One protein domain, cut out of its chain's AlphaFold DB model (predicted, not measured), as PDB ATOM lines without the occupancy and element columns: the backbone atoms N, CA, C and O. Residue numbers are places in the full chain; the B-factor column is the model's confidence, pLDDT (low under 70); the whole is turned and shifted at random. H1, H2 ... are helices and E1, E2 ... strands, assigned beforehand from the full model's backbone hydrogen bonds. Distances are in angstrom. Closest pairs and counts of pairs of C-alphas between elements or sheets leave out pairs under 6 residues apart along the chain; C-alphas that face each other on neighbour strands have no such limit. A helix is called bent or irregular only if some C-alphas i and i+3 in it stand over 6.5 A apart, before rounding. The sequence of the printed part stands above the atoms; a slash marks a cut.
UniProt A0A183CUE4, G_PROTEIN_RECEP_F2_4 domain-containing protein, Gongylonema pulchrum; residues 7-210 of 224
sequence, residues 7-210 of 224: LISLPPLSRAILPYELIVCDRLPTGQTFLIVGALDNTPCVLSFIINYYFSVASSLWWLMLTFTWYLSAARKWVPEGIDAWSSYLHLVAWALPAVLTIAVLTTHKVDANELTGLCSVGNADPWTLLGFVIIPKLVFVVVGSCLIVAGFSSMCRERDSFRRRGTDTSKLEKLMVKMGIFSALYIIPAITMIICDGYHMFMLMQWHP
ATOM      1  N   LEU A   7      15.229 -29.359 -25.737       97.25
ATOM      2  CA  LEU A   7      14.005 -28.572 -25.893       97.25
ATOM      3  C   LEU A   7      13.992 -27.805 -27.222       97.25
ATOM      4  O   LEU A   7      12.960 -27.755 -27.882       97.25
ATOM      5  N   ILE A   8      15.145 -27.301 -27.677       95.81
ATOM      6  CA  ILE A   8      15.304 -26.660 -28.996       95.81
ATOM      7  C   ILE A   8      14.963 -27.621 -30.145       95.81
ATOM      8  O   ILE A   8      14.508 -27.170 -31.195       95.81
ATOM      9  N   SER A   9      15.149 -28.936 -29.977       95.44
ATOM     10  CA  SER A   9      14.780 -29.911 -31.010       95.44
ATOM     11  C   SER A   9      13.274 -30.189 -31.090       95.44
ATOM     12  O   SER A   9      12.828 -30.749 -32.090       95.44
ATOM     13  N   LEU A  10      12.462 -29.777 -30.106       94.56
ATOM     14  CA  LEU A  10      11.023 -30.064 -30.101       94.56
ATOM     15  C   LEU A  10      10.247 -29.364 -31.224       94.56
ATOM     16  O   LEU A  10       9.477 -30.053 -31.893       94.56
ATOM     17  N   PRO A  11      10.417 -28.053 -31.499       93.56
ATOM     18  CA  PRO A  11       9.687 -27.397 -32.578       93.56
ATOM     19  C   PRO A  11       9.885 -28.049 -33.957       93.56
ATOM     20  O   PRO A  11       8.876 -28.392 -34.573       93.56
ATOM     21  N   PRO A  12      11.113 -28.325 -34.446       91.06
ATOM     22  CA  PRO A  12      11.269 -29.017 -35.725       91.06
ATOM     23  C   PRO A  12      10.713 -30.449 -35.691       91.06
ATOM     24  O   PRO A  12      10.125 -30.884 -36.678       91.06
ATOM     25  N   LEU A  13      10.826 -31.168 -34.564       92.94
ATOM     26  CA  LEU A  13      10.260 -32.517 -34.420       92.94
ATOM     27  C   LEU A  13       8.729 -32.534 -34.392       92.94
ATOM     28  O   LEU A  13       8.123 -33.489 -34.877       92.94
ATOM     29  N   SER A  14       8.086 -31.482 -33.880       90.31
ATOM     30  CA  SER A  14       6.623 -31.395 -33.842       90.31
ATOM     31  C   SER A  14       5.991 -31.442 -35.234       90.31
ATOM     32  O   SER A  14       4.854 -31.887 -35.357       90.31
ATOM     33  N   ARG A  15       6.746 -31.114 -36.294       85.94
ATOM     34  CA  ARG A  15       6.304 -31.246 -37.693       85.94
ATOM     35  C   ARG A  15       6.038 -32.690 -38.128       85.94
ATOM     36  O   ARG A  15       5.392 -32.897 -39.147       85.94
ATOM     37  N   ALA A  16       6.509 -33.685 -37.374       88.62
ATOM     38  CA  ALA A  16       6.169 -35.085 -37.616       88.62
ATOM     39  C   ALA A  16       4.718 -35.424 -37.224       88.62
ATOM     40  O   ALA A  16       4.193 -36.446 -37.657       88.62
ATOM     41  N   ILE A  17       4.084 -34.591 -36.390       90.69
ATOM     42  CA  ILE A  17       2.761 -34.851 -35.802       90.69
ATOM     43  C   ILE A  17       1.774 -33.729 -36.159       90.69
ATOM     44  O   ILE A  17       0.603 -33.994 -36.419       90.69
ATOM     45  N   LEU A  18       2.237 -32.477 -36.181       88.88
ATOM     46  CA  LEU A  18       1.427 -31.292 -36.442       88.88
ATOM     47  C   LEU A  18       1.540 -30.848 -37.912       88.88
ATOM     48  O   LEU A  18       2.656 -30.741 -38.431       88.88
ATOM     49  N   PRO A  19       0.414 -30.530 -38.582       89.69
ATOM     50  CA  PRO A  19       0.430 -29.988 -39.937       89.69
ATOM     51  C   PRO A  19       1.151 -28.639 -40.009       89.69
ATOM     52  O   PRO A  19       0.999 -27.798 -39.125       89.69
ATOM     53  N   TYR A  20       1.857 -28.399 -41.115       88.62
ATOM     54  CA  TYR A  20       2.533 -27.127 -41.396       88.62
ATOM     55  C   TYR A  20       1.588 -25.922 -41.263       88.62
ATOM     56  O   TYR A  20       1.872 -24.993 -40.513       88.62
ATOM     57  N   GLU A  21       0.418 -25.996 -41.903       88.44
ATOM     58  CA  GLU A  21      -0.584 -24.922 -41.914       88.44
ATOM     59  C   GLU A  21      -1.063 -24.517 -40.512       88.44
ATOM     60  O   GLU A  21      -1.418 -23.367 -40.303       88.44
ATOM     61  N   LEU A  22      -1.058 -25.439 -39.540       87.25
ATOM     62  CA  LEU A  22      -1.492 -25.147 -38.169       87.25
ATOM     63  C   LEU A  22      -0.495 -24.245 -37.427       87.25
ATOM     64  O   LEU A  22      -0.888 -23.483 -36.546       87.25
ATOM     65  N   ILE A  23       0.796 -24.370 -37.751       87.25
ATOM     66  CA  ILE A  23       1.878 -23.687 -37.035       87.25
ATOM     67  C   ILE A  23       2.173 -22.326 -37.655       87.25
ATOM     68  O   ILE A  23       2.459 -21.388 -36.922       87.25
ATOM     69  N   VAL A  24       2.150 -22.218 -38.986       90.50
ATOM     70  CA  VAL A  24       2.708 -21.043 -39.674       90.50
ATOM     71  C   VAL A  24       1.742 -20.275 -40.564       90.50
ATOM     72  O   VAL A  24       2.098 -19.181 -41.004       90.50
ATOM     73  N   CYS A  25       0.543 -20.800 -40.817       90.00
ATOM     74  CA  CYS A  25      -0.433 -20.147 -41.679       90.00
ATOM     75  C   CYS A  25      -1.650 -19.672 -40.886       90.00
ATOM     76  O   CYS A  25      -2.090 -20.316 -39.934       90.00
ATOM     77  N   ASP A  26      -2.225 -18.563 -41.335       87.69
ATOM     78  CA  ASP A  26      -3.541 -18.094 -40.917       87.69
ATOM     79  C   ASP A  26      -4.445 -17.907 -42.146       87.69
ATOM     80  O   ASP A  26      -3.985 -17.975 -43.294       87.69
ATOM     81  N   ARG A  27      -5.754 -17.758 -41.930       87.31
ATOM     82  CA  ARG A  27      -6.765 -17.709 -42.991       87.31
ATOM     83  C   ARG A  27      -7.545 -16.410 -42.967       87.31
ATOM     84  O   ARG A  27      -8.166 -16.047 -41.974       87.31
ATOM     85  N   LEU A  28      -7.600 -15.762 -44.125       84.19
ATOM     86  CA  LEU A  28      -8.517 -14.654 -44.357       84.19
ATOM     87  C   LEU A  28      -9.973 -15.157 -44.391       84.19
ATOM     88  O   LEU A  28     -10.216 -16.303 -44.780       84.19
ATOM     89  N   PRO A  29     -10.968 -14.291 -44.110       84.81
ATOM     90  CA  PRO A  29     -12.389 -14.626 -44.269       84.81
ATOM     91  C   PRO A  29     -12.762 -15.090 -45.687       84.81
ATOM     92  O   PRO A  29     -13.746 -15.794 -45.881       84.81
ATOM     93  N   THR A  30     -11.958 -14.712 -46.684       85.25
ATOM     94  CA  THR A  30     -12.080 -15.114 -48.093       85.25
ATOM     95  C   THR A  30     -11.576 -16.536 -48.376       85.25
ATOM     96  O   THR A  30     -11.672 -16.999 -49.510       85.25
ATOM     97  N   GLY A  31     -11.021 -17.230 -47.376       83.56
ATOM     98  CA  GLY A  31     -10.498 -18.594 -47.481       83.56
ATOM     99  C   GLY A  31      -9.045 -18.700 -47.959       83.56
ATOM    100  O   GLY A  31      -8.512 -19.807 -48.014       83.56
ATOM    101  N   GLN A  32      -8.385 -17.584 -48.284       85.81
ATOM    102  CA  GLN A  32      -6.967 -17.576 -48.660       85.81
ATOM    103  C   GLN A  32      -6.071 -17.737 -47.427       85.81
ATOM    104  O   GLN A  32      -6.311 -17.105 -46.396       85.81
ATOM    105  N   THR A  33      -5.038 -18.573 -47.540       86.12
ATOM    106  CA  THR A  33      -4.012 -18.746 -46.507       86.12
ATOM    107  C   THR A  33      -2.872 -17.755 -46.705       86.12
ATOM    108  O   THR A  33      -2.477 -17.456 -47.834       86.12
ATOM    109  N   PHE A  34      -2.329 -17.249 -45.604       85.44
ATOM    110  CA  PHE A  34      -1.143 -16.400 -45.608       85.44
ATOM    111  C   PHE A  34      -0.202 -16.793 -44.468       85.44
ATOM    112  O   PHE A  34      -0.627 -17.360 -43.462       85.44
ATOM    113  N   LEU A  35       1.088 -16.513 -44.652       87.94
ATOM    114  CA  LEU A  35       2.115 -16.767 -43.647       87.94
ATOM    115  C   LEU A  35       1.963 -15.772 -42.492       87.94
ATOM    116  O   LEU A  35       1.797 -14.575 -42.729       87.94
ATOM    117  N   ILE A  36       2.035 -16.256 -41.257       85.50
ATOM    118  CA  ILE A  36       1.840 -15.415 -40.075       85.50
ATOM    119  C   ILE A  36       2.995 -14.414 -39.928       85.50
ATOM    120  O   ILE A  36       4.161 -14.802 -39.830       85.50
ATOM    121  N   VAL A  37       2.631 -13.134 -39.839       81.94
ATOM    122  CA  VAL A  37       3.512 -12.001 -39.533       81.94
ATOM    123  C   VAL A  37       2.938 -11.300 -38.298       81.94
ATOM    124  O   VAL A  37       1.772 -10.908 -38.312       81.94
ATOM    125  N   GLY A  38       3.710 -11.176 -37.218       76.50
ATOM    126  CA  GLY A  38       3.265 -10.588 -35.945       76.50
ATOM    127  C   GLY A  38       2.385 -11.504 -35.078       76.50
ATOM    128  O   GLY A  38       1.316 -11.114 -34.617       76.50
ATOM    129  N   ALA A  39       2.847 -12.728 -34.836       66.25
ATOM    130  CA  ALA A  39       2.062 -13.908 -34.467       66.25
ATOM    131  C   ALA A  39       1.354 -13.989 -33.090       66.25
ATOM    132  O   ALA A  39       1.147 -15.110 -32.631       66.25
ATOM    133  N   LEU A  40       0.962 -12.914 -32.392       71.19
ATOM    134  CA  LEU A  40       0.419 -13.092 -31.023       71.19
ATOM    135  C   LEU A  40      -0.840 -13.969 -30.951       71.19
ATOM    136  O   LEU A  40      -1.014 -14.684 -29.963       71.19
ATOM    137  N   ASP A  41      -1.665 -13.965 -31.993       79.31
ATOM    138  CA  ASP A  41      -2.944 -14.678 -31.987       79.31
ATOM    139  C   ASP A  41      -2.814 -16.169 -32.362       79.31
ATOM    140  O   ASP A  41      -3.733 -16.956 -32.123       79.31
ATOM    141  N   ASN A  42      -1.655 -16.611 -32.877       88.00
ATOM    142  CA  ASN A  42      -1.404 -18.018 -33.200       88.00
ATOM    143  C   ASN A  42      -0.566 -18.701 -32.105       88.00
ATOM    144  O   ASN A  42       0.665 -18.626 -32.069       88.00
ATOM    145  N   THR A  43      -1.250 -19.419 -31.211       90.69
ATOM    146  CA  THR A  43      -0.611 -20.092 -30.065       90.69
ATOM    147  C   THR A  43       0.474 -21.108 -30.469       90.69
ATOM    148  O   THR A  43       1.553 -21.065 -29.870       90.69
ATOM    149  N   PRO A  44       0.274 -22.003 -31.464       91.12
ATOM    150  CA  PRO A  44       1.332 -22.914 -31.921       91.12
ATOM    151  C   PRO A  44       2.607 -22.201 -32.397       91.12
ATOM    152  O   PRO A  44       3.714 -22.634 -32.068       91.12
ATOM    153  N   CYS A  45       2.460 -21.089 -33.118       92.12
ATOM    154  CA  CYS A  45       3.567 -20.264 -33.591       92.12
ATOM    155  C   CYS A  45       4.330 -19.627 -32.422       92.12
ATOM    156  O   CYS A  45       5.548 -19.790 -32.309       92.12
ATOM    157  N   VAL A  46       3.620 -18.980 -31.493       93.62
ATOM    158  CA  VAL A  46       4.229 -18.364 -30.302       93.62
ATOM    159  C   VAL A  46       4.934 -19.408 -29.439       93.62
ATOM    160  O   VAL A  46       6.046 -19.165 -28.974       93.62
ATOM    161  N   LEU A  47       4.344 -20.592 -29.257       93.69
ATOM    162  CA  LEU A  47       4.968 -21.680 -28.503       93.69
ATOM    163  C   LEU A  47       6.253 -22.179 -29.180       93.69
ATOM    164  O   LEU A  47       7.267 -22.366 -28.504       93.69
ATOM    165  N   SER A  48       6.227 -22.357 -30.503       93.75
ATOM    166  CA  SER A  48       7.401 -22.716 -31.310       93.75
ATOM    167  C   SER A  48       8.530 -21.694 -31.131       93.75
ATOM    168  O   SER A  48       9.665 -22.075 -30.827       93.75
ATOM    169  N   PHE A  49       8.193 -20.400 -31.194       95.69
ATOM    170  CA  PHE A  49       9.117 -19.297 -30.927       95.69
ATOM    171  C   PHE A  49       9.672 -19.334 -29.497       95.69
ATOM    172  O   PHE A  49      10.890 -19.312 -29.327       95.69
ATOM    173  N   ILE A  50       8.815 -19.420 -28.471       96.75
ATOM    174  CA  ILE A  50       9.240 -19.406 -27.063       96.75
ATOM    175  C   ILE A  50      10.210 -20.554 -26.805       96.75
ATOM    176  O   ILE A  50      11.284 -20.319 -26.258       96.75
ATOM    177  N   ILE A  51       9.873 -21.776 -27.226       96.62
ATOM    178  CA  ILE A  51      10.738 -22.940 -27.026       96.62
ATOM    179  C   ILE A  51      12.072 -22.739 -27.756       96.62
ATOM    180  O   ILE A  51      13.133 -22.922 -27.160       96.62
ATOM    181  N   ASN A  52      12.063 -22.334 -29.025       95.06
ATOM    182  CA  ASN A  52      13.308 -22.191 -29.771       95.06
ATOM    183  C   ASN A  52      14.190 -21.054 -29.215       95.06
ATOM    184  O   ASN A  52      15.350 -21.281 -28.864       95.06
ATOM    185  N   TYR A  53      13.631 -19.852 -29.064       97.31
ATOM    186  CA  TYR A  53      14.366 -18.653 -28.670       97.31
ATOM    187  C   TYR A  53      14.816 -18.697 -27.205       97.31
ATOM    188  O   TYR A  53      16.009 -18.544 -26.932       97.31
ATOM    189  N   TYR A  54      13.909 -18.984 -26.260       98.25
ATOM    190  CA  TYR A  54      14.243 -19.022 -24.830       98.25
ATOM    191  C   TYR A  54      15.350 -20.038 -24.555       98.25
ATOM    192  O   TYR A  54      16.358 -19.709 -23.925       98.25
ATOM    193  N   PHE A  55      15.199 -21.272 -25.050       98.31
ATOM    194  CA  PHE A  55      16.187 -22.312 -24.782       98.31
ATOM    195  C   PHE A  55      17.483 -22.097 -25.567       98.31
ATOM    196  O   PHE A  55      18.538 -22.469 -25.055       98.31
ATOM    197  N   SER A  56      17.457 -21.444 -26.733       97.44
ATOM    198  CA  SER A  56      18.673 -21.029 -27.449       97.44
ATOM    199  C   SER A  56      19.485 -20.009 -26.643       97.44
ATOM    200  O   SER A  56      20.677 -20.223 -26.381       97.44
ATOM    201  N   VAL A  57      18.838 -18.956 -26.134       98.19
ATOM    202  CA  VAL A  57      19.483 -17.950 -25.274       98.19
ATOM    203  C   VAL A  57      19.955 -18.579 -23.958       98.19
ATOM    204  O   VAL A  57      21.109 -18.393 -23.564       98.19
ATOM    205  N   ALA A  58      19.122 -19.407 -23.319       98.38
ATOM    206  CA  ALA A  58      19.488 -20.133 -22.103       98.38
ATOM    207  C   ALA A  58      20.679 -21.070 -22.336       98.38
ATOM    208  O   ALA A  58      21.573 -21.145 -21.497       98.38
ATOM    209  N   SER A  59      20.742 -21.765 -23.476       97.88
ATOM    210  CA  SER A  59      21.877 -22.631 -23.818       97.88
ATOM    211  C   SER A  59      23.184 -21.835 -23.877       97.88
ATOM    212  O   SER A  59      24.192 -22.266 -23.315       97.88
ATOM    213  N   SER A  60      23.144 -20.634 -24.460       97.25
ATOM    214  CA  SER A  60      24.304 -19.750 -24.579       97.25
ATOM    215  C   SER A  60      24.771 -19.222 -23.229       97.25
ATOM    216  O   SER A  60      25.966 -19.227 -22.938       97.25
ATOM    217  N   LEU A  61      23.835 -18.858 -22.353       97.94
ATOM    218  CA  LEU A  61      24.164 -18.447 -20.992       97.94
ATOM    219  C   LEU A  61      24.658 -19.603 -20.130       97.94
ATOM    220  O   LEU A  61      25.599 -19.423 -19.366       97.94
ATOM    221  N   TRP A  62      24.102 -20.805 -20.279       98.06
ATOM    222  CA  TRP A  62      24.614 -21.989 -19.592       98.06
ATOM    223  C   TRP A  62      26.048 -22.315 -19.996       98.06
ATOM    224  O   TRP A  62      26.855 -22.690 -19.145       98.06
ATOM    225  N   TRP A  63      26.378 -22.160 -21.278       97.19
ATOM    226  CA  TRP A  63      27.758 -22.262 -21.732       97.19
ATOM    227  C   TRP A  63      28.629 -21.149 -21.129       97.19
ATOM    228  O   TRP A  63      29.703 -21.437 -20.601       97.19
ATOM    229  N   LEU A  64      28.146 -19.904 -21.094       97.50
ATOM    230  CA  LEU A  64      28.861 -18.796 -20.460       97.50
ATOM    231  C   LEU A  64      29.128 -19.056 -18.966       97.50
ATOM    232  O   LEU A  64      30.258 -18.887 -18.516       97.50
ATOM    233  N   MET A  65      28.145 -19.546 -18.203       97.31
ATOM    234  CA  MET A  65      28.325 -19.900 -16.787       97.31
ATOM    235  C   MET A  65      29.342 -21.037 -16.608       97.31
ATOM    236  O   MET A  65      30.144 -21.014 -15.674       97.31
ATOM    237  N   LEU A  66      29.366 -22.010 -17.524       95.06
ATOM    238  CA  LEU A  66      30.368 -23.079 -17.521       95.06
ATOM    239  C   LEU A  66      31.777 -22.524 -17.769       95.06
ATOM    240  O   LEU A  66      32.705 -22.866 -17.040       95.06
ATOM    241  N   THR A  67      31.951 -21.635 -18.748       96.19
ATOM    242  CA  THR A  67      33.263 -21.007 -19.004       96.19
ATOM    243  C   THR A  67      33.708 -20.111 -17.847       96.19
ATOM    244  O   THR A  67      34.885 -20.114 -17.487       96.19
ATOM    245  N   PHE A  68      32.773 -19.407 -17.207       96.75
ATOM    246  CA  PHE A  68      33.036 -18.577 -16.036       96.75
ATOM    247  C   PHE A  68      33.471 -19.400 -14.820       96.75
ATOM    248  O   PHE A  68      34.521 -19.132 -14.240       96.75
ATOM    249  N   THR A  69      32.721 -20.443 -14.462       96.19
ATOM    250  CA  THR A  69      33.083 -21.344 -13.351       96.19
ATOM    251  C   THR A  69      34.404 -22.064 -13.611       96.19
ATOM    252  O   THR A  69      35.239 -22.176 -12.710       96.19
ATOM    253  N   TRP A  70      34.650 -22.471 -14.858       94.81
ATOM    254  CA  TRP A  70      35.934 -23.033 -15.258       94.81
ATOM    255  C   TRP A  70      37.081 -22.028 -15.096       94.81
ATOM    256  O   TRP A  70      38.109 -22.371 -14.514       94.81
ATOM    257  N   TYR A  71      36.899 -20.776 -15.525       95.81
ATOM    258  CA  TYR A  71      37.872 -19.706 -15.300       95.81
ATOM    259  C   TYR A  71      38.144 -19.479 -13.803       95.81
ATOM    260  O   TYR A  71      39.306 -19.379 -13.403       95.81
ATOM    261  N   LEU A  72      37.110 -19.441 -12.956       95.81
ATOM    262  CA  LEU A  72      37.282 -19.284 -11.507       95.81
ATOM    263  C   LEU A  72      38.114 -20.424 -10.911       95.81
ATOM    264  O   LEU A  72      39.038 -20.179 -10.132       95.81
ATOM    265  N   SER A  73      37.849 -21.660 -11.327       93.88
ATOM    266  CA  SER A  73      38.637 -22.815 -10.897       93.88
ATOM    267  C   SER A  73      40.090 -22.735 -11.398       93.88
ATOM    268  O   SER A  73      41.029 -22.838 -10.610       93.88
ATOM    269  N   ALA A  74      40.297 -22.461 -12.689       91.94
ATOM    270  CA  ALA A  74      41.609 -22.490 -13.340       91.94
ATOM    271  C   ALA A  74      42.521 -21.293 -12.999       91.94
ATOM    272  O   ALA A  74      43.740 -21.442 -12.872       91.94
ATOM    273  N   ALA A  75      41.956 -20.090 -12.887       93.62
ATOM    274  CA  ALA A  75      42.706 -18.843 -12.723       93.62
ATOM    275  C   ALA A  75      42.606 -18.255 -11.317       93.62
ATOM    276  O   ALA A  75      43.577 -17.679 -10.817       93.62
ATOM    277  N   ARG A  76      41.448 -18.391 -10.666       93.81
ATOM    278  CA  ARG A  76      41.220 -17.876  -9.307       93.81
ATOM    279  C   ARG A  76      41.384 -18.947  -8.232       93.81
ATOM    280  O   ARG A  76      41.336 -18.603  -7.057       93.81
ATOM    281  N   LYS A  77      41.644 -20.201  -8.629       92.69
ATOM    282  CA  LYS A  77      41.859 -21.353  -7.739       92.69
ATOM    283  C   LYS A  77      40.678 -21.581  -6.794       92.69
ATOM    284  O   LYS A  77      40.866 -22.011  -5.660       92.69
ATOM    285  N   TRP A  78      39.466 -21.265  -7.253       94.44
ATOM    286  CA  TRP A  78      38.264 -21.546  -6.480       94.44
ATOM    287  C   TRP A  78      38.083 -23.054  -6.334       94.44
ATOM    288  O   TRP A  78      38.110 -23.804  -7.315       94.44
ATOM    289  N   VAL A  79      37.908 -23.466  -5.085       93.94
ATOM    290  CA  VAL A  79      37.515 -24.817  -4.692       93.94
ATOM    291  C   VAL A  79      36.004 -24.990  -4.933       93.94
ATOM    292  O   VAL A  79      35.291 -23.980  -4.998       93.94
ATOM    293  N   PRO A  80      35.492 -26.223  -5.101       93.56
ATOM    294  CA  PRO A  80      34.080 -26.472  -5.398       93.56
ATOM    295  C   PRO A  80      33.109 -25.796  -4.425       93.56
ATOM    296  O   PRO A  80      32.093 -25.270  -4.863       93.56
ATOM    297  N   GLU A  81      33.458 -25.714  -3.143       94.94
ATOM    298  CA  GLU A  81      32.666 -25.056  -2.098       94.94
ATOM    299  C   GLU A  81      32.491 -23.554  -2.373       94.94
ATOM    300  O   GLU A  81      31.426 -22.985  -2.144       94.94
ATOM    301  N   GLY A  82      33.524 -22.907  -2.923       93.19
ATOM    302  CA  GLY A  82      33.458 -21.502  -3.323       93.19
ATOM    303  C   GLY A  82      32.548 -21.281  -4.530       93.19
ATOM    304  O   GLY A  82      31.850 -20.274  -4.594       93.19
ATOM    305  N   ILE A  83      32.524 -22.225  -5.476       94.31
ATOM    306  CA  ILE A  83      31.621 -22.171  -6.635       94.31
ATOM    307  C   ILE A  83      30.175 -22.419  -6.189       94.31
ATOM    308  O   ILE A  83      29.273 -21.706  -6.626       94.31
ATOM    309  N   ASP A  84      29.965 -23.387  -5.297       95.19
ATOM    310  CA  ASP A  84      28.643 -23.758  -4.789       95.19
ATOM    311  C   ASP A  84      27.957 -22.594  -4.062       95.19
ATOM    312  O   ASP A  84      26.792 -22.297  -4.327       95.19
ATOM    313  N   ALA A  85      28.718 -21.817  -3.281       95.88
ATOM    314  CA  ALA A  85      28.224 -20.606  -2.619       95.88
ATOM    315  C   ALA A  85      27.639 -19.550  -3.584       95.88
ATOM    316  O   ALA A  85      26.818 -18.727  -3.176       95.88
ATOM    317  N   TRP A  86      28.037 -19.564  -4.862       95.50
ATOM    318  CA  TRP A  86      27.543 -18.645  -5.897       95.50
ATOM    319  C   TRP A  86      26.570 -19.297  -6.886       95.50
ATOM    320  O   TRP A  86      26.036 -18.609  -7.761       95.50
ATOM    321  N   SER A  87      26.301 -20.598  -6.746       95.50
ATOM    322  CA  SER A  87      25.507 -21.386  -7.692       95.50
ATOM    323  C   SER A  87      24.128 -20.771  -7.954       95.50
ATOM    324  O   SER A  87      23.742 -20.577  -9.109       95.50
ATOM    325  N   SER A  88      23.420 -20.334  -6.906       97.19
ATOM    326  CA  SER A  88      22.094 -19.716  -7.041       97.19
ATOM    327  C   SER A  88      22.097 -18.468  -7.931       97.19
ATOM    328  O   SER A  88      21.185 -18.300  -8.738       97.19
ATOM    329  N   TYR A  89      23.130 -17.623  -7.848       97.25
ATOM    330  CA  TYR A  89      23.244 -16.424  -8.684       97.25
ATOM    331  C   TYR A  89      23.513 -16.778 -10.149       97.25
ATOM    332  O   TYR A  89      22.900 -16.199 -11.045       97.25
ATOM    333  N   LEU A  90      24.383 -17.759 -10.402       96.50
ATOM    334  CA  LEU A  90      24.682 -18.226 -11.761       96.50
ATOM    335  C   LEU A  90      23.442 -18.841 -12.421       96.50
ATOM    336  O   LEU A  90      23.136 -18.540 -13.575       96.50
ATOM    337  N   HIS A  91      22.694 -19.655 -11.672       96.88
ATOM    338  CA  HIS A  91      21.427 -20.231 -12.121       96.88
ATOM    339  C   HIS A  91      20.377 -19.149 -12.392       96.88
ATOM    340  O   HIS A  91      19.694 -19.204 -13.415       96.88
ATOM    341  N   LEU A  92      20.261 -18.153 -11.507       97.75
ATOM    342  CA  LEU A  92      19.334 -17.041 -11.688       97.75
ATOM    343  C   LEU A  92      19.631 -16.287 -12.986       97.75
ATOM    344  O   LEU A  92      18.723 -16.090 -13.787       97.75
ATOM    345  N   VAL A  93      20.893 -15.932 -13.243       97.31
ATOM    346  CA  VAL A  93      21.295 -15.259 -14.490       97.31
ATOM    347  C   VAL A  93      20.984 -16.127 -15.712       97.31
ATOM    348  O   VAL A  93      20.410 -15.632 -16.682       97.31
ATOM    349  N   ALA A  94      21.308 -17.421 -15.658       97.50
ATOM    350  CA  ALA A  94      21.119 -18.340 -16.778       97.50
ATOM    351  C   ALA A  94      19.647 -18.582 -17.156       97.50
ATOM    352  O   ALA A  94      19.386 -18.946 -18.302       97.50
ATOM    353  N   TRP A  95      18.696 -18.373 -16.238       98.12
ATOM    354  CA  TRP A  95      17.259 -18.567 -16.486       98.12
ATOM    355  C   TRP A  95      16.451 -17.275 -16.606       98.12
ATOM    356  O   TRP A  95      15.529 -17.206 -17.424       98.12
ATOM    357  N   ALA A  96      16.785 -16.249 -15.822       98.00
ATOM    358  CA  ALA A  96      16.057 -14.987 -15.813       98.00
ATOM    359  C   ALA A  96      16.371 -14.141 -17.050       98.00
ATOM    360  O   ALA A  96      15.459 -13.580 -17.650       98.00
ATOM    361  N   LEU A  97      17.636 -14.078 -17.483       97.50
ATOM    362  CA  LEU A  97      18.008 -13.265 -18.642       97.50
ATOM    363  C   LEU A  97      17.372 -13.761 -19.960       97.50
ATOM    364  O   LEU A  97      16.845 -12.918 -20.688       97.50
ATOM    365  N   PRO A  98      17.306 -15.077 -20.265       98.25
ATOM    366  CA  PRO A  98      16.500 -15.569 -21.380       98.25
ATOM    367  C   PRO A  98      15.028 -15.185 -21.258       98.25
ATOM    368  O   PRO A  98      14.434 -14.797 -22.254       98.25
ATOM    369  N   ALA A  99      14.444 -15.243 -20.053       98.00
ATOM    370  CA  ALA A  99      13.039 -14.886 -19.848       98.00
ATOM    371  C   ALA A  99      12.787 -13.415 -20.196       98.00
ATOM    372  O   ALA A  99      11.867 -13.108 -20.948       98.00
ATOM    373  N   VAL A 100      13.644 -12.522 -19.695       98.19
ATOM    374  CA  VAL A 100      13.572 -11.083 -19.971       98.19
ATOM    375  C   VAL A 100      13.721 -10.807 -21.466       98.19
ATOM    376  O   VAL A 100      12.924 -10.051 -22.016       98.19
ATOM    377  N   LEU A 101      14.685 -11.442 -22.142       97.75
ATOM    378  CA  LEU A 101      14.873 -11.274 -23.585       97.75
ATOM    379  C   LEU A 101      13.683 -11.813 -24.388       97.75
ATOM    380  O   LEU A 101      13.227 -11.140 -25.308       97.75
ATOM    381  N   THR A 102      13.128 -12.972 -24.024       97.56
ATOM    382  CA  THR A 102      11.924 -13.517 -24.671       97.56
ATOM    383  C   THR A 102      10.730 -12.580 -24.506       97.56
ATOM    384  O   THR A 102      10.038 -12.301 -25.483       97.56
ATOM    385  N   ILE A 103      10.497 -12.051 -23.299       96.88
ATOM    386  CA  ILE A 103       9.422 -11.080 -23.043       96.88
ATOM    387  C   ILE A 103       9.651  -9.811 -23.869       96.88
ATOM    388  O   ILE A 103       8.726  -9.346 -24.531       96.88
ATOM    389  N   ALA A 104      10.877  -9.284 -23.894       96.75
ATOM    390  CA  ALA A 104      11.216  -8.106 -24.687       96.75
ATOM    391  C   ALA A 104      10.914  -8.324 -26.178       96.75
ATOM    392  O   ALA A 104      10.283  -7.471 -26.798       96.75
ATOM    393  N   VAL A 105      11.262  -9.485 -26.740       95.81
ATOM    394  CA  VAL A 105      10.905  -9.832 -28.123       95.81
ATOM    395  C   VAL A 105       9.390  -9.859 -28.325       95.81
ATOM    396  O   VAL A 105       8.905  -9.259 -29.283       95.81
ATOM    397  N   LEU A 106       8.628 -10.491 -27.427       94.38
ATOM    398  CA  LEU A 106       7.164 -10.553 -27.539       94.38
ATOM    399  C   LEU A 106       6.525  -9.157 -27.559       94.38
ATOM    400  O   LEU A 106       5.608  -8.928 -28.344       94.38
ATOM    401  N   THR A 107       7.054  -8.198 -26.790       93.62
ATOM    402  CA  THR A 107       6.559  -6.805 -26.805       93.62
ATOM    403  C   THR A 107       6.819  -6.062 -28.114       93.62
ATOM    404  O   THR A 107       6.215  -5.020 -28.351       93.62
ATOM    405  N   THR A 108       7.696  -6.572 -28.985       91.31
ATOM    406  CA  THR A 108       7.922  -5.958 -30.302       91.31
ATOM    407  C   THR A 108       6.868  -6.342 -31.332       91.31
ATOM    408  O   THR A 108       6.809  -5.693 -32.371       91.31
ATOM    409  N   HIS A 109       6.060  -7.377 -31.070       90.06
ATOM    410  CA  HIS A 109       5.094  -7.934 -32.026       90.06
ATOM    411  C   HIS A 109       5.725  -8.327 -33.383       90.06
ATOM    412  O   HIS A 109       5.047  -8.321 -34.403       90.06
ATOM    413  N   LYS A 110       7.021  -8.680 -33.404       89.69
ATOM    414  CA  LYS A 110       7.798  -9.052 -34.610       89.69
ATOM    415  C   LYS A 110       8.252 -10.514 -34.589       89.69
ATOM    416  O   LYS A 110       9.407 -10.836 -34.875       89.69
ATOM    417  N   VAL A 111       7.356 -11.388 -34.136       93.12
ATOM    418  CA  VAL A 111       7.525 -12.842 -34.232       93.12
ATOM    419  C   VAL A 111       6.803 -13.293 -35.487       93.12
ATOM    420  O   VAL A 111       5.587 -13.139 -35.578       93.12
ATOM    421  N   ASP A 112       7.552 -13.866 -36.421       91.44
ATOM    422  CA  ASP A 112       7.049 -14.214 -37.745       91.44
ATOM    423  C   ASP A 112       7.396 -15.664 -38.066       91.44
ATOM    424  O   ASP A 112       8.420 -16.201 -37.619       91.44
ATOM    425  N   ALA A 113       6.551 -16.314 -38.855       91.75
ATOM    426  CA  ALA A 113       6.843 -17.640 -39.363       91.75
ATOM    427  C   ALA A 113       7.861 -17.589 -40.511       91.75
ATOM    428  O   ALA A 113       7.911 -16.629 -41.272       91.75
ATOM    429  N   ASN A 114       8.667 -18.643 -40.643       90.25
ATOM    430  CA  ASN A 114       9.555 -18.851 -41.783       90.25
ATOM    431  C   ASN A 114       8.987 -19.934 -42.705       90.25
ATOM    432  O   ASN A 114       8.757 -21.068 -42.269       90.25
ATOM    433  N   GLU A 115       8.821 -19.611 -43.983       87.69
ATOM    434  CA  GLU A 115       8.187 -20.467 -44.987       87.69
ATOM    435  C   GLU A 115       8.952 -21.773 -45.237       87.69
ATOM    436  O   GLU A 115       8.355 -22.825 -45.462       87.69
ATOM    437  N   LEU A 116      10.285 -21.741 -45.144       87.75
ATOM    438  CA  LEU A 116      11.112 -22.911 -45.436       87.75
ATOM    439  C   LEU A 116      11.143 -23.893 -44.258       87.75
ATOM    440  O   LEU A 116      10.987 -25.103 -44.425       87.75
ATOM    441  N   THR A 117      11.351 -23.380 -43.043       87.75
ATOM    442  CA  THR A 117      11.514 -24.224 -41.846       87.75
ATOM    443  C   THR A 117      10.193 -24.545 -41.167       87.75
ATOM    444  O   THR A 117      10.129 -25.527 -40.425       87.75
ATOM    445  N   GLY A 118       9.125 -23.786 -41.432       88.06
ATOM    446  CA  GLY A 118       7.847 -23.930 -40.734       88.06
ATOM    447  C   GLY A 118       7.966 -23.654 -39.235       88.06
ATOM    448  O   GLY A 118       7.283 -24.293 -38.437       88.06
ATOM    449  N   LEU A 119       8.895 -22.776 -38.851       91.25
ATOM    450  CA  LEU A 119       9.153 -22.383 -37.469       91.25
ATOM    451  C   LEU A 119       8.935 -20.885 -37.316       91.25
ATOM    452  O   LEU A 119       9.227 -20.117 -38.233       91.25
ATOM    453  N   CYS A 120       8.483 -20.481 -36.136       93.00
ATOM    454  CA  CYS A 120       8.323 -19.078 -35.801       93.00
ATOM    455  C   CYS A 120       9.541 -18.571 -35.040       93.00
ATOM    456  O   CYS A 120      10.009 -19.214 -34.098       93.00
ATOM    457  N   SER A 121      10.070 -17.430 -35.470       93.25
ATOM    458  CA  SER A 121      11.247 -16.801 -34.874       93.25
ATOM    459  C   SER A 121      11.138 -15.281 -34.946       93.25
ATOM    460  O   SER A 121      10.323 -14.723 -35.679       93.25
ATOM    461  N   VAL A 122      11.983 -14.603 -34.178       94.12
ATOM    462  CA  VAL A 122      12.242 -13.173 -34.343       94.12
ATOM    463  C   VAL A 122      13.323 -12.960 -35.397       94.12
ATOM    464  O   VAL A 122      14.260 -13.756 -35.495       94.12
ATOM    465  N   GLY A 123      13.202 -11.877 -36.167       91.38
ATOM    466  CA  GLY A 123      14.218 -11.475 -37.140       91.38
ATOM    467  C   GLY A 123      14.151 -12.207 -38.482       91.38
ATOM    468  O   GLY A 123      15.116 -12.153 -39.235       91.38
ATOM    469  N   ASN A 124      13.035 -12.882 -38.783       90.38
ATOM    470  CA  ASN A 124      12.811 -13.501 -40.094       90.38
ATOM    471  C   ASN A 124      12.553 -12.446 -41.181       90.38
ATOM    472  O   ASN A 124      13.097 -12.555 -42.272       90.38
ATOM    473  N   ALA A 125      11.751 -11.418 -40.882       86.75
ATOM    474  CA  ALA A 125      11.404 -10.365 -41.841       86.75
ATOM    475  C   ALA A 125      12.086  -9.014 -41.557       86.75
ATOM    476  O   ALA A 125      12.254  -8.209 -42.472       86.75
ATOM    477  N   ASP A 126      12.491  -8.749 -40.308       89.06
ATOM    478  CA  ASP A 126      13.070  -7.466 -39.892       89.06
ATOM    479  C   ASP A 126      14.566  -7.607 -39.523       89.06
ATOM    480  O   ASP A 126      14.900  -8.249 -38.518       89.06
ATOM    481  N   PRO A 127      15.488  -6.977 -40.282       91.75
ATOM    482  CA  PRO A 127      16.924  -7.068 -40.016       91.75
ATOM    483  C   PRO A 127      17.339  -6.432 -38.680       91.75
ATOM    484  O   PRO A 127      18.354  -6.825 -38.101       91.75
ATOM    485  N   TRP A 128      16.585  -5.461 -38.158       92.69
ATOM    486  CA  TRP A 128      16.940  -4.768 -36.918       92.69
ATOM    487  C   TRP A 128      16.603  -5.591 -35.679       92.69
ATOM    488  O   TRP A 128      17.373  -5.587 -34.716       92.69
ATOM    489  N   THR A 129      15.496  -6.338 -35.698       94.12
ATOM    490  CA  THR A 129      15.196  -7.282 -34.611       94.12
ATOM    491  C   THR A 129      16.116  -8.493 -34.651       94.12
ATOM    492  O   THR A 129      16.543  -8.944 -33.587       94.12
ATOM    493  N   LEU A 130      16.505  -8.958 -35.846       95.12
ATOM    494  CA  LEU A 130      17.546  -9.976 -36.007       95.12
ATOM    495  C   LEU A 130      18.866  -9.523 -35.363       95.12
ATOM    496  O   LEU A 130      19.448 -10.244 -34.547       95.12
ATOM    497  N   LEU A 131      19.308  -8.297 -35.659       96.38
ATOM    498  CA  LEU A 131      20.512  -7.726 -35.060       96.38
ATOM    499  C   LEU A 131      20.399  -7.628 -33.532       96.38
ATOM    500  O   LEU A 131      21.262  -8.131 -32.811       96.38
ATOM    501  N   GLY A 132      19.339  -6.980 -33.044       96.75
ATOM    502  CA  GLY A 132      19.177  -6.631 -31.633       96.75
ATOM    503  C   GLY A 132      18.947  -7.827 -30.713       96.75
ATOM    504  O   GLY A 132      19.508  -7.870 -29.619       96.75
ATOM    505  N   PHE A 133      18.152  -8.807 -31.148       97.12
ATOM    506  CA  PHE A 133      17.702  -9.907 -30.290       97.12
ATOM    507  C   PHE A 133      18.382 -11.245 -30.570       97.12
ATOM    508  O   PHE A 133      18.299 -12.137 -29.725       97.12
ATOM    509  N   VAL A 134      19.066 -11.406 -31.707       97.19
ATOM    510  CA  VAL A 134      19.745 -12.664 -32.058       97.19
ATOM    511  C   VAL A 134      21.252 -12.462 -32.158       97.19
ATOM    512  O   VAL A 134      22.000 -13.079 -31.396       97.19
ATOM    513  N   ILE A 135      21.711 -11.579 -33.049       97.81
ATOM    514  CA  ILE A 135      23.142 -11.426 -33.353       97.81
ATOM    515  C   ILE A 135      23.899 -10.816 -32.171       97.81
ATOM    516  O   ILE A 135      24.876 -11.409 -31.714       97.81
ATOM    517  N   ILE A 136      23.455  -9.663 -31.650       98.06
ATOM    518  CA  ILE A 136      24.150  -8.961 -30.558       98.06
ATOM    519  C   ILE A 136      24.254  -9.838 -29.299       98.06
ATOM    520  O   ILE A 136      25.376 -10.023 -28.823       98.06
ATOM    521  N   PRO A 137      23.167 -10.440 -28.766       97.56
ATOM    522  CA  PRO A 137      23.268 -11.291 -27.581       97.56
ATOM    523  C   PRO A 137      24.200 -12.487 -27.795       97.56
ATOM    524  O   PRO A 137      25.074 -12.743 -26.964       97.56
ATOM    525  N   LYS A 138      24.076 -13.188 -28.933       97.50
ATOM    526  CA  LYS A 138      24.928 -14.340 -29.263       97.50
ATOM    527  C   LYS A 138      26.401 -13.933 -29.353       97.50
ATOM    528  O   LYS A 138      27.252 -14.604 -28.769       97.50
ATOM    529  N   LEU A 139      26.699 -12.816 -30.020       98.19
ATOM    530  CA  LEU A 139      28.053 -12.277 -30.141       98.19
ATOM    531  C   LEU A 139      28.641 -11.921 -28.772       98.19
ATOM    532  O   LEU A 139      29.756 -12.343 -28.469       98.19
ATOM    533  N   VAL A 140      27.895 -11.200 -27.928       98.38
ATOM    534  CA  VAL A 140      28.341 -10.824 -26.577       98.38
ATOM    535  C   VAL A 140      28.679 -12.068 -25.758       98.38
ATOM    536  O   VAL A 140      29.766 -12.142 -25.186       98.38
ATOM    537  N   PHE A 141      27.799 -13.071 -25.733       97.56
ATOM    538  CA  PHE A 141      28.050 -14.291 -24.964       97.56
ATOM    539  C   PHE A 141      29.280 -15.041 -25.474       97.56
ATOM    540  O   PHE A 141      30.147 -15.381 -24.667       97.56
ATOM    541  N   VAL A 142      29.400 -15.247 -26.790       97.75
ATOM    542  CA  VAL A 142      30.541 -15.948 -27.405       97.75
ATOM    543  C   VAL A 142      31.854 -15.216 -27.144       97.75
ATOM    544  O   VAL A 142      32.835 -15.863 -26.776       97.75
ATOM    545  N   VAL A 143      31.889 -13.889 -27.285       98.38
ATOM    546  CA  VAL A 143      33.096 -13.087 -27.037       98.38
ATOM    547  C   VAL A 143      33.506 -13.176 -25.571       98.38
ATOM    548  O   VAL A 143      34.645 -13.544 -25.285       98.38
ATOM    549  N   VAL A 144      32.585 -12.922 -24.635       98.50
ATOM    550  CA  VAL A 144      32.893 -12.967 -23.196       98.50
ATOM    551  C   VAL A 144      33.347 -14.368 -22.780       98.50
ATOM    552  O   VAL A 144      34.376 -14.506 -22.117       98.50
ATOM    553  N   GLY A 145      32.641 -15.416 -23.209       97.75
ATOM    554  CA  GLY A 145      33.018 -16.797 -22.906       97.75
ATOM    555  C   GLY A 145      34.371 -17.180 -23.508       97.75
ATOM    556  O   GLY A 145      35.189 -17.806 -22.835       97.75
ATOM    557  N   SER A 146      34.672 -16.732 -24.730       97.75
ATOM    558  CA  SER A 146      35.979 -16.957 -25.364       97.75
ATOM    559  C   SER A 146      37.109 -16.257 -24.605       97.75
ATOM    560  O   SER A 146      38.160 -16.858 -24.385       97.75
ATOM    561  N   CYS A 147      36.897 -15.024 -24.132       98.25
ATOM    562  CA  CYS A 147      37.867 -14.317 -23.292       98.25
ATOM    563  C   CYS A 147      38.141 -15.064 -21.976       98.25
ATOM    564  O   CYS A 147      39.303 -15.221 -21.591       98.25
ATOM    565  N   LEU A 148      37.097 -15.573 -21.312       97.75
ATOM    566  CA  LEU A 148      37.231 -16.393 -20.101       97.75
ATOM    567  C   LEU A 148      37.992 -17.694 -20.383       97.75
ATOM    568  O   LEU A 148      38.860 -18.083 -19.597       97.75
ATOM    569  N   ILE A 149      37.721 -18.324 -21.531       96.94
ATOM    570  CA  ILE A 149      38.424 -19.525 -21.983       96.94
ATOM    571  C   ILE A 149      39.926 -19.243 -22.150       96.94
ATOM    572  O   ILE A 149      40.770 -19.934 -21.576       96.94
ATOM    573  N   VAL A 150      40.281 -18.191 -22.887       97.00
ATOM    574  CA  VAL A 150      41.683 -17.807 -23.120       97.00
ATOM    575  C   VAL A 150      42.396 -17.488 -21.803       97.00
ATOM    576  O   VAL A 150      43.527 -17.935 -21.585       97.00
ATOM    577  N   ALA A 151      41.738 -16.770 -20.892       97.19
ATOM    578  CA  ALA A 151      42.299 -16.444 -19.585       97.19
ATOM    579  C   ALA A 151      42.526 -17.698 -18.717       97.19
ATOM    580  O   ALA A 151      43.585 -17.836 -18.094       97.19
ATOM    581  N   GLY A 152      41.576 -18.640 -18.706       95.81
ATOM    582  CA  GLY A 152      41.717 -19.909 -17.989       95.81
ATOM    583  C   GLY A 152      42.847 -20.772 -18.553       95.81
ATOM    584  O   GLY A 152      43.686 -21.255 -17.790       95.81
ATOM    585  N   PHE A 153      42.959 -20.875 -19.883       95.75
ATOM    586  CA  PHE A 153      44.054 -21.602 -20.536       95.75
ATOM    587  C   PHE A 153      45.413 -20.979 -20.237       95.75
ATOM    588  O   PHE A 153      46.353 -21.696 -19.898       95.75
ATOM    589  N   SER A 154      45.509 -19.650 -20.295       95.75
ATOM    590  CA  SER A 154      46.744 -18.921 -19.987       95.75
ATOM    591  C   SER A 154      47.218 -19.200 -18.557       95.75
ATOM    592  O   SER A 154      48.406 -19.448 -18.331       95.75
ATOM    593  N   SER A 155      46.292 -19.241 -17.591       95.25
ATOM    594  CA  SER A 155      46.607 -19.609 -16.204       95.25
ATOM    595  C   SER A 155      47.088 -21.058 -16.085       95.25
ATOM    596  O   SER A 155      48.128 -21.313 -15.473       95.25
ATOM    597  N   MET A 156      46.384 -22.008 -16.709       92.94
ATOM    598  CA  MET A 156      46.746 -23.428 -16.649       92.94
ATOM    599  C   MET A 156      48.090 -23.723 -17.323       92.94
ATOM    600  O   MET A 156      48.872 -24.497 -16.779       92.94
ATOM    601  N   CYS A 157      48.397 -23.084 -18.456       94.06
ATOM    602  CA  CYS A 157      49.704 -23.190 -19.110       94.06
ATOM    603  C   CYS A 157      50.832 -22.716 -18.186       94.06
ATOM    604  O   CYS A 157      51.831 -23.414 -18.023       94.06
ATOM    605  N   ARG A 158      50.647 -21.571 -17.515       94.75
ATOM    606  CA  ARG A 158      51.630 -21.036 -16.563       94.75
ATOM    607  C   ARG A 158      51.873 -21.987 -15.387       94.75
ATOM    608  O   ARG A 158      53.018 -22.180 -14.977       94.75
ATOM    609  N   GLU A 159      50.813 -22.583 -14.845       92.50
ATOM    610  CA  GLU A 159      50.913 -23.567 -13.757       92.50
ATOM    611  C   GLU A 159      51.562 -24.876 -14.231       92.50
ATOM    612  O   GLU A 159      52.454 -25.392 -13.558       92.50
ATOM    613  N   ARG A 160      51.210 -25.371 -15.426       93.50
ATOM    614  CA  ARG A 160      51.861 -26.531 -16.055       93.50
ATOM    615  C   ARG A 160      53.366 -26.313 -16.184       93.50
ATOM    616  O   ARG A 160      54.143 -27.171 -15.776       93.50
ATOM    617  N   ASP A 161      53.789 -25.163 -16.700       93.50
ATOM    618  CA  ASP A 161      55.209 -24.851 -16.885       93.50
ATOM    619  C   ASP A 161      55.936 -24.699 -15.533       93.50
ATOM    620  O   ASP A 161      57.120 -25.019 -15.402       93.50
ATOM    621  N   SER A 162      55.231 -24.254 -14.489       94.75
ATOM    622  CA  SER A 162      55.729 -24.241 -13.107       94.75
ATOM    623  C   SER A 162      55.891 -25.652 -12.519       94.75
ATOM    624  O   SER A 162      56.898 -25.930 -11.867       94.75
ATOM    625  N   PHE A 163      54.938 -26.560 -12.740       93.31
ATOM    626  CA  PHE A 163      55.030 -27.955 -12.284       93.31
ATOM    627  C   PHE A 163      56.099 -28.742 -13.033       93.31
ATOM    628  O   PHE A 163      56.889 -29.451 -12.409       93.31
ATOM    629  N   ARG A 164      56.198 -28.541 -14.349       92.56
ATOM    630  CA  ARG A 164      57.211 -29.183 -15.185       92.56
ATOM    631  C   ARG A 164      58.627 -28.791 -14.762       92.56
ATOM    632  O   ARG A 164      59.489 -29.656 -14.662       92.56
ATOM    633  N   ARG A 165      58.859 -27.514 -14.425       94.69
ATOM    634  CA  ARG A 165      60.145 -27.043 -13.868       94.69
ATOM    635  C   ARG A 165      60.488 -27.661 -12.511       94.69
ATOM    636  O   ARG A 165      61.662 -27.802 -12.200       94.69
ATOM    637  N   ARG A 166      59.482 -28.043 -11.721       94.69
ATOM    638  CA  ARG A 166      59.640 -28.733 -10.429       94.69
ATOM    639  C   ARG A 166      59.755 -30.257 -10.558       94.69
ATOM    640  O   ARG A 166      59.789 -30.937  -9.539       94.69
ATOM    641  N   GLY A 167      59.762 -30.806 -11.776       93.06
ATOM    642  CA  GLY A 167      59.784 -32.255 -12.005       93.06
ATOM    643  C   GLY A 167      58.504 -32.977 -11.562       93.06
ATOM    644  O   GLY A 167      58.532 -34.179 -11.326       93.06
ATOM    645  N   THR A 168      57.385 -32.259 -11.410       94.56
ATOM    646  CA  THR A 168      56.082 -32.837 -11.034       94.56
ATOM    647  C   THR A 168      55.339 -33.340 -12.277       94.56
ATOM    648  O   THR A 168      55.368 -32.679 -13.313       94.56
ATOM    649  N   ASP A 169      54.636 -34.473 -12.171       92.12
ATOM    650  CA  ASP A 169      53.806 -35.010 -13.260       92.12
ATOM    651  C   ASP A 169      52.646 -34.059 -13.626       92.12
ATOM    652  O   ASP A 169      51.818 -33.703 -12.783       92.12
ATOM    653  N   THR A 170      52.567 -33.669 -14.902       93.12
ATOM    654  CA  THR A 170      51.532 -32.785 -15.465       93.12
ATOM    655  C   THR A 170      50.449 -33.532 -16.244       93.12
ATOM    656  O   THR A 170      49.501 -32.896 -16.714       93.12
ATOM    657  N   SER A 171      50.515 -34.864 -16.343       93.38
ATOM    658  CA  SER A 171      49.631 -35.673 -17.195       93.38
ATOM    659  C   SER A 171      48.135 -35.447 -16.924       93.38
ATOM    660  O   SER A 171      47.324 -35.368 -17.851       93.38
ATOM    661  N   LYS A 172      47.745 -35.294 -15.652       91.38
ATOM    662  CA  LYS A 172      46.354 -35.011 -15.250       91.38
ATOM    663  C   LYS A 172      45.896 -33.622 -15.695       91.38
ATOM    664  O   LYS A 172      44.775 -33.476 -16.183       91.38
ATOM    665  N   LEU A 173      46.761 -32.621 -15.534       89.38
ATOM    666  CA  LEU A 173      46.481 -31.239 -15.918       89.38
ATOM    667  C   LEU A 173      46.335 -31.127 -17.439       89.38
ATOM    668  O   LEU A 173      45.381 -30.525 -17.920       89.38
ATOM    669  N   GLU A 174      47.220 -31.774 -18.193       91.94
ATOM    670  CA  GLU A 174      47.183 -31.793 -19.658       91.94
ATOM    671  C   GLU A 174      45.916 -32.467 -20.195       91.94
ATOM    672  O   GLU A 174      45.246 -31.907 -21.063       91.94
ATOM    673  N   LYS A 175      45.510 -33.612 -19.628       93.31
ATOM    674  CA  LYS A 175      44.235 -34.266 -19.976       93.31
ATOM    675  C   LYS A 175      43.033 -33.352 -19.727       93.31
ATOM    676  O   LYS A 175      42.121 -33.300 -20.553       93.31
ATOM    677  N   LEU A 176      43.035 -32.618 -18.612       90.31
ATOM    678  CA  LEU A 176      41.984 -31.649 -18.299       90.31
ATOM    679  C   LEU A 176      41.963 -30.498 -19.316       90.31
ATOM    680  O   LEU A 176      40.895 -30.167 -19.829       90.31
ATOM    681  N   MET A 177      43.127 -29.931 -19.646       92.06
ATOM    682  CA  MET A 177      43.261 -28.863 -20.644       92.06
ATOM    683  C   MET A 177      42.734 -29.304 -22.013       92.06
ATOM    684  O   MET A 177      41.935 -28.589 -22.615       92.06
ATOM    685  N   VAL A 178      43.118 -30.495 -22.482       93.56
ATOM    686  CA  VAL A 178      42.663 -31.039 -23.772       93.56
ATOM    687  C   VAL A 178      41.148 -31.241 -23.779       93.56
ATOM    688  O   VAL A 178      40.478 -30.792 -24.708       93.56
ATOM    689  N   LYS A 179      40.581 -31.847 -22.727       92.50
ATOM    690  CA  LYS A 179      39.130 -32.070 -22.615       92.50
ATOM    691  C   LYS A 179      38.343 -30.759 -22.702       92.50
ATOM    692  O   LYS A 179      37.368 -30.675 -23.446       92.50
ATOM    693  N   MET A 180      38.772 -29.743 -21.955       91.56
ATOM    694  CA  MET A 180      38.111 -28.436 -21.943       91.56
ATOM    695  C   MET A 180      38.301 -27.688 -23.267       91.56
ATOM    696  O   MET A 180      37.389 -26.993 -23.713       91.56
ATOM    697  N   GLY A 181      39.446 -27.875 -23.929       92.12
ATOM    698  CA  GLY A 181      39.745 -27.277 -25.231       92.12
ATOM    699  C   GLY A 181      38.854 -27.835 -26.330       92.12
ATOM    700  O   GLY A 181      38.240 -27.069 -27.068       92.12
ATOM    701  N   ILE A 182      38.699 -29.160 -26.375       94.81
ATOM    702  CA  ILE A 182      37.792 -29.832 -27.314       94.81
ATOM    703  C   ILE A 182      36.349 -29.378 -27.073       94.81
ATOM    704  O   ILE A 182      35.678 -28.970 -28.016       94.81
ATOM    705  N   PHE A 183      35.880 -29.385 -25.820       91.38
ATOM    706  CA  PHE A 183      34.522 -28.937 -25.489       91.38
ATOM    707  C   PHE A 183      34.273 -27.477 -25.905       91.38
ATOM    708  O   PHE A 183      33.224 -27.159 -26.461       91.38
ATOM    709  N   SER A 184      35.256 -26.601 -25.689       93.00
ATOM    710  CA  SER A 184      35.180 -25.191 -26.080       93.00
ATOM    711  C   SER A 184      35.135 -25.017 -27.597       93.00
ATOM    712  O   SER A 184      34.279 -24.292 -28.099       93.00
ATOM    713  N   ALA A 185      36.006 -25.707 -28.338       94.19
ATOM    714  CA  ALA A 185      36.049 -25.635 -29.799       94.19
ATOM    715  C   ALA A 185      34.750 -26.150 -30.438       94.19
ATOM    716  O   ALA A 185      34.208 -25.502 -31.333       94.19
ATOM    717  N   LEU A 186      34.215 -27.267 -29.928       94.44
ATOM    718  CA  LEU A 186      32.950 -27.849 -30.386       94.44
ATOM    719  C   LEU A 186      31.741 -26.934 -30.158       94.44
ATOM    720  O   LEU A 186      30.730 -27.112 -30.828       94.44
ATOM    721  N   TYR A 187      31.831 -25.965 -29.247       93.69
ATOM    722  CA  TYR A 187      30.786 -24.962 -29.048       93.69
ATOM    723  C   TYR A 187      31.042 -23.680 -29.854       93.69
ATOM    724  O   TYR A 187      30.155 -23.197 -30.557       93.69
ATOM    725  N   ILE A 188      32.261 -23.132 -29.775       96.38
ATOM    726  CA  ILE A 188      32.614 -21.843 -30.386       96.38
ATOM    727  C   ILE A 188      32.515 -21.908 -31.911       96.38
ATOM    728  O   ILE A 188      31.982 -20.978 -32.510       96.38
ATOM    729  N   ILE A 189      32.983 -22.991 -32.543       97.38
ATOM    730  CA  ILE A 189      32.968 -23.105 -34.009       97.38
ATOM    731  C   ILE A 189      31.525 -23.044 -34.546       97.38
ATOM    732  O   ILE A 189      31.249 -22.146 -35.343       97.38
ATOM    733  N   PRO A 190      30.568 -23.885 -34.091       96.56
ATOM    734  CA  PRO A 190      29.170 -23.747 -34.503       96.56
ATOM    735  C   PRO A 190      28.557 -22.389 -34.160       96.56
ATOM    736  O   PRO A 190      27.797 -21.850 -34.960       96.56
ATOM    737  N   ALA A 191      28.884 -21.812 -32.999       96.25
ATOM    738  CA  ALA A 191      28.343 -20.517 -32.602       96.25
ATOM    739  C   ALA A 191      28.800 -19.386 -33.541       96.25
ATOM    740  O   ALA A 191      27.973 -18.575 -33.956       96.25
ATOM    741  N   ILE A 192      30.079 -19.366 -33.935       97.50
ATOM    742  CA  ILE A 192      30.619 -18.417 -34.918       97.50
ATOM    743  C   ILE A 192      29.975 -18.640 -36.287       97.50
ATOM    744  O   ILE A 192      29.532 -17.674 -36.902       97.50
ATOM    745  N   THR A 193      29.863 -19.891 -36.745       98.00
ATOM    746  CA  THR A 193      29.184 -20.205 -38.012       98.00
ATOM    747  C   THR A 193      27.752 -19.678 -38.014       98.00
ATOM    748  O   THR A 193      27.348 -19.027 -38.971       98.00
ATOM    749  N   MET A 194      27.007 -19.873 -36.922       96.62
ATOM    750  CA  MET A 194      25.653 -19.334 -36.788       96.62
ATOM    751  C   MET A 194      25.632 -17.800 -36.835       96.62
ATOM    752  O   MET A 194      24.785 -17.247 -37.519       96.62
ATOM    753  N   ILE A 195      26.564 -17.106 -36.168       97.81
ATOM    754  CA  ILE A 195      26.667 -15.634 -36.243       97.81
ATOM    755  C   ILE A 195      26.933 -15.174 -37.684       97.81
ATOM    756  O   ILE A 195      26.340 -14.196 -38.131       97.81
ATOM    757  N   ILE A 196      27.799 -15.875 -38.423       98.19
ATOM    758  CA  ILE A 196      28.090 -15.569 -39.831       98.19
ATOM    759  C   ILE A 196      26.841 -15.780 -40.695       98.19
ATOM    760  O   ILE A 196      26.518 -14.919 -41.510       98.19
ATOM    761  N   CYS A 197      26.120 -16.889 -40.504       97.31
ATOM    762  CA  CYS A 197      24.866 -17.156 -41.208       97.31
ATOM    763  C   CYS A 197      23.797 -16.099 -40.901       97.31
ATOM    764  O   CYS A 197      23.175 -15.588 -41.829       97.31
ATOM    765  N   ASP A 198      23.625 -15.728 -39.629       96.38
ATOM    766  CA  ASP A 198      22.680 -14.690 -39.202       96.38
ATOM    767  C   ASP A 198      23.071 -13.319 -39.795       96.38
ATOM    768  O   ASP A 198      22.216 -12.571 -40.266       96.38
ATOM    769  N   GLY A 199      24.370 -12.999 -39.849       97.31
ATOM    770  CA  GLY A 199      24.883 -11.778 -40.475       97.31
ATOM    771  C   GLY A 199      24.677 -11.744 -41.991       97.31
ATOM    772  O   GLY A 199      24.286 -10.713 -42.540       97.31
ATOM    773  N   TYR A 200      24.874 -12.875 -42.673       96.50
ATOM    774  CA  TYR A 200      24.551 -13.009 -44.095       96.50
ATOM    775  C   TYR A 200      23.047 -12.842 -44.341       96.50
ATOM    776  O   TYR A 200      22.650 -12.110 -45.246       96.50
ATOM    777  N   HIS A 201      22.209 -13.461 -43.507       94.19
ATOM    778  CA  HIS A 201      20.761 -13.300 -43.578       94.19
ATOM    779  C   HIS A 201      20.368 -11.826 -43.400       94.19
ATOM    780  O   HIS A 201      19.650 -11.280 -44.233       94.19
ATOM    781  N   MET A 202      20.912 -11.139 -42.395       94.31
ATOM    782  CA  MET A 202      20.674  -9.711 -42.182       94.31
ATOM    783  C   MET A 202      21.065  -8.863 -43.403       94.31
ATOM    784  O   MET A 202      20.307  -7.982 -43.807       94.31
ATOM    785  N   PHE A 203      22.224  -9.136 -44.008       94.12
ATOM    786  CA  PHE A 203      22.678  -8.440 -45.212       94.12
ATOM    787  C   PHE A 203      21.704  -8.629 -46.381       94.12
ATOM    788  O   PHE A 203      21.329  -7.658 -47.041       94.12
ATOM    789  N   MET A 204      21.240  -9.862 -46.593       91.81
ATOM    790  CA  MET A 204      20.245 -10.165 -47.619       91.81
ATOM    791  C   MET A 204      18.910  -9.472 -47.324       91.81
ATOM    792  O   MET A 204      18.362  -8.821 -48.210       91.81
ATOM    793  N   LEU A 205      18.418  -9.505 -46.082       89.06
ATOM    794  CA  LEU A 205      17.198  -8.788 -45.695       89.06
ATOM    795  C   LEU A 205      17.315  -7.287 -45.971       89.06
ATOM    796  O   LEU A 205      16.398  -6.704 -46.537       89.06
ATOM    797  N   MET A 206      18.448  -6.658 -45.654       89.00
ATOM    798  CA  MET A 206      18.654  -5.231 -45.929       89.00
ATOM    799  C   MET A 206      18.594  -4.886 -47.424       89.00
ATOM    800  O   MET A 206      18.128  -3.802 -47.772       89.00
ATOM    801  N   GLN A 207      19.020  -5.793 -48.306       87.94
ATOM    802  CA  GLN A 207      18.925  -5.600 -49.757       87.94
ATOM    803  C   GLN A 207      17.514  -5.862 -50.302       87.94
ATOM    804  O   GLN A 207      17.044  -5.136 -51.176       87.94
ATOM    805  N   TRP A 208      16.828  -6.889 -49.795       81.19
ATOM    806  CA  TRP A 208      15.540  -7.348 -50.326       81.19
ATOM    807  C   TRP A 208      14.346  -6.584 -49.747       81.19
ATOM    808  O   TRP A 208      13.342  -6.390 -50.439       81.19
ATOM    809  N   HIS A 209      14.440  -6.121 -48.498       72.56
ATOM    810  CA  HIS A 209      13.347  -5.463 -47.781       72.56
ATOM    811  C   HIS A 209      12.838  -4.184 -48.479       72.56
ATOM    812  O   HIS A 209      11.617  -4.044 -48.599       72.56
ATOM    813  N   PRO A 210      13.692  -3.281 -49.014       71.38
ATOM    814  CA  PRO A 210      13.227  -2.131 -49.796       71.38
ATOM    815  C   PRO A 210      12.469  -2.534 -51.070       71.38
ATOM    816  O   PRO A 210      11.474  -1.907 -51.423       71.38
TER     817      PRO A 210
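What this domain is: This is residues 7 to 210 of the 224 residues of the protein "G_PROTEIN_RECEP_F2_4 domain-containing protein" of Gongylonema pulchrum (UniProt A0A183CUE4). Four long helices, H3, H5, H6 and H7, run roughly lengthwise in a rod-shaped body: H3 packs between H5 and H6, and H6 and H7 make a long helical hairpin. The small strand hairpin E3 and E4 packs on residues of H3 near its first end, while the turn of the hairpin E1 and E2 and the link of H6 to H7 make the two far ends of the rod. The printed part has 204 residues, in the order H1 H2 E1 E2 H3 H4 H5 E3 E4 H6 H7, with two antiparallel two-stranded sheets, E1 - E2 and E3 - E4. The class is mostly helix; the whole is loose, with a radius of gyration of the C-alphas of 21.5 A and spans of 82 by 37 by 30 A.

Where its parts are: H1, residues 10 to 14, begins with C-alpha 10 at (11.023, -30.064, -30.101). H2 is residues 20 to 24, E1 25 to 27 and E2 33 to 35. H3, residues 43 to 76, is 46.8 A long and begins at (-0.611, -20.092, -30.065). H4 is residues 80 to 84, and H5, residues 87 to 107, is 30.6 A long. E3 is residues 111 to 114 and E4 119 to 122. H6, residues 127 to 165, is 54.3 A long, with a kink of 29 degrees near residue 135. H7, residues 171 to 210, is 59.3 A long and ends with C-alpha 210 at (13.227, -2.131, -49.796). H6 and H7 are only just irregular: C-alphas 133 and 136 are 6.52 A apart, C-alphas 207 and 210 6.7 A.

How they stand to each other: H3 is the hub, touching four helices. It touches H1 with residues 48 to 52 alone, the closest C-alphas being Pro 11 and Ser 48, 5.4 A, and H2 with residues 44 to 45 alone, at Ile 23 and Cys 45, 5.1 A. With residues 50 to 65 alone it touches H5, closest C-alphas Leu 61 and Ala 94, 5.2 A, opposite ways at a shallow tilt of 32 degrees, only just short of steep. It touches H6, closest C-alphas Tyr 71 and Gly 152, 4.7 A, the same way at a shallow tilt of 23 degrees. H3 and H4 are close but not clearly touching, with C-alphas Thr 69 and Ile 83 6.9 A apart. The closest C-alphas of H3 and E4, Phe 49 and Cys 120, are 4.9 A apart. H6 and H7 touch, closest C-alphas Pro 127 and Met 202, 5.1 A, opposite ways at a shallow tilt of 20 degrees. H5 and H7 are apart. In the hairpin E1 and E2, N 26 and O 34 are within hydrogen-bond range at 2.9 A; in E3 and E4, N 112 and O 121 at 3.0 A. Every O i to N i+4 pair is within hydrogen-bond range in H1, H2, H3 and H4; in H5 16 of 17, in H6 33 of 35 and in H7 34 of 36.

The domain as a whole: The two C-alphas farthest apart, those of Thr 30 and Gly 167, are 82.2 A apart. The printed part has no cut and no long link. The mean pLDDT of the printed part is 93.1, and residue 39 is the one printed residue under 70.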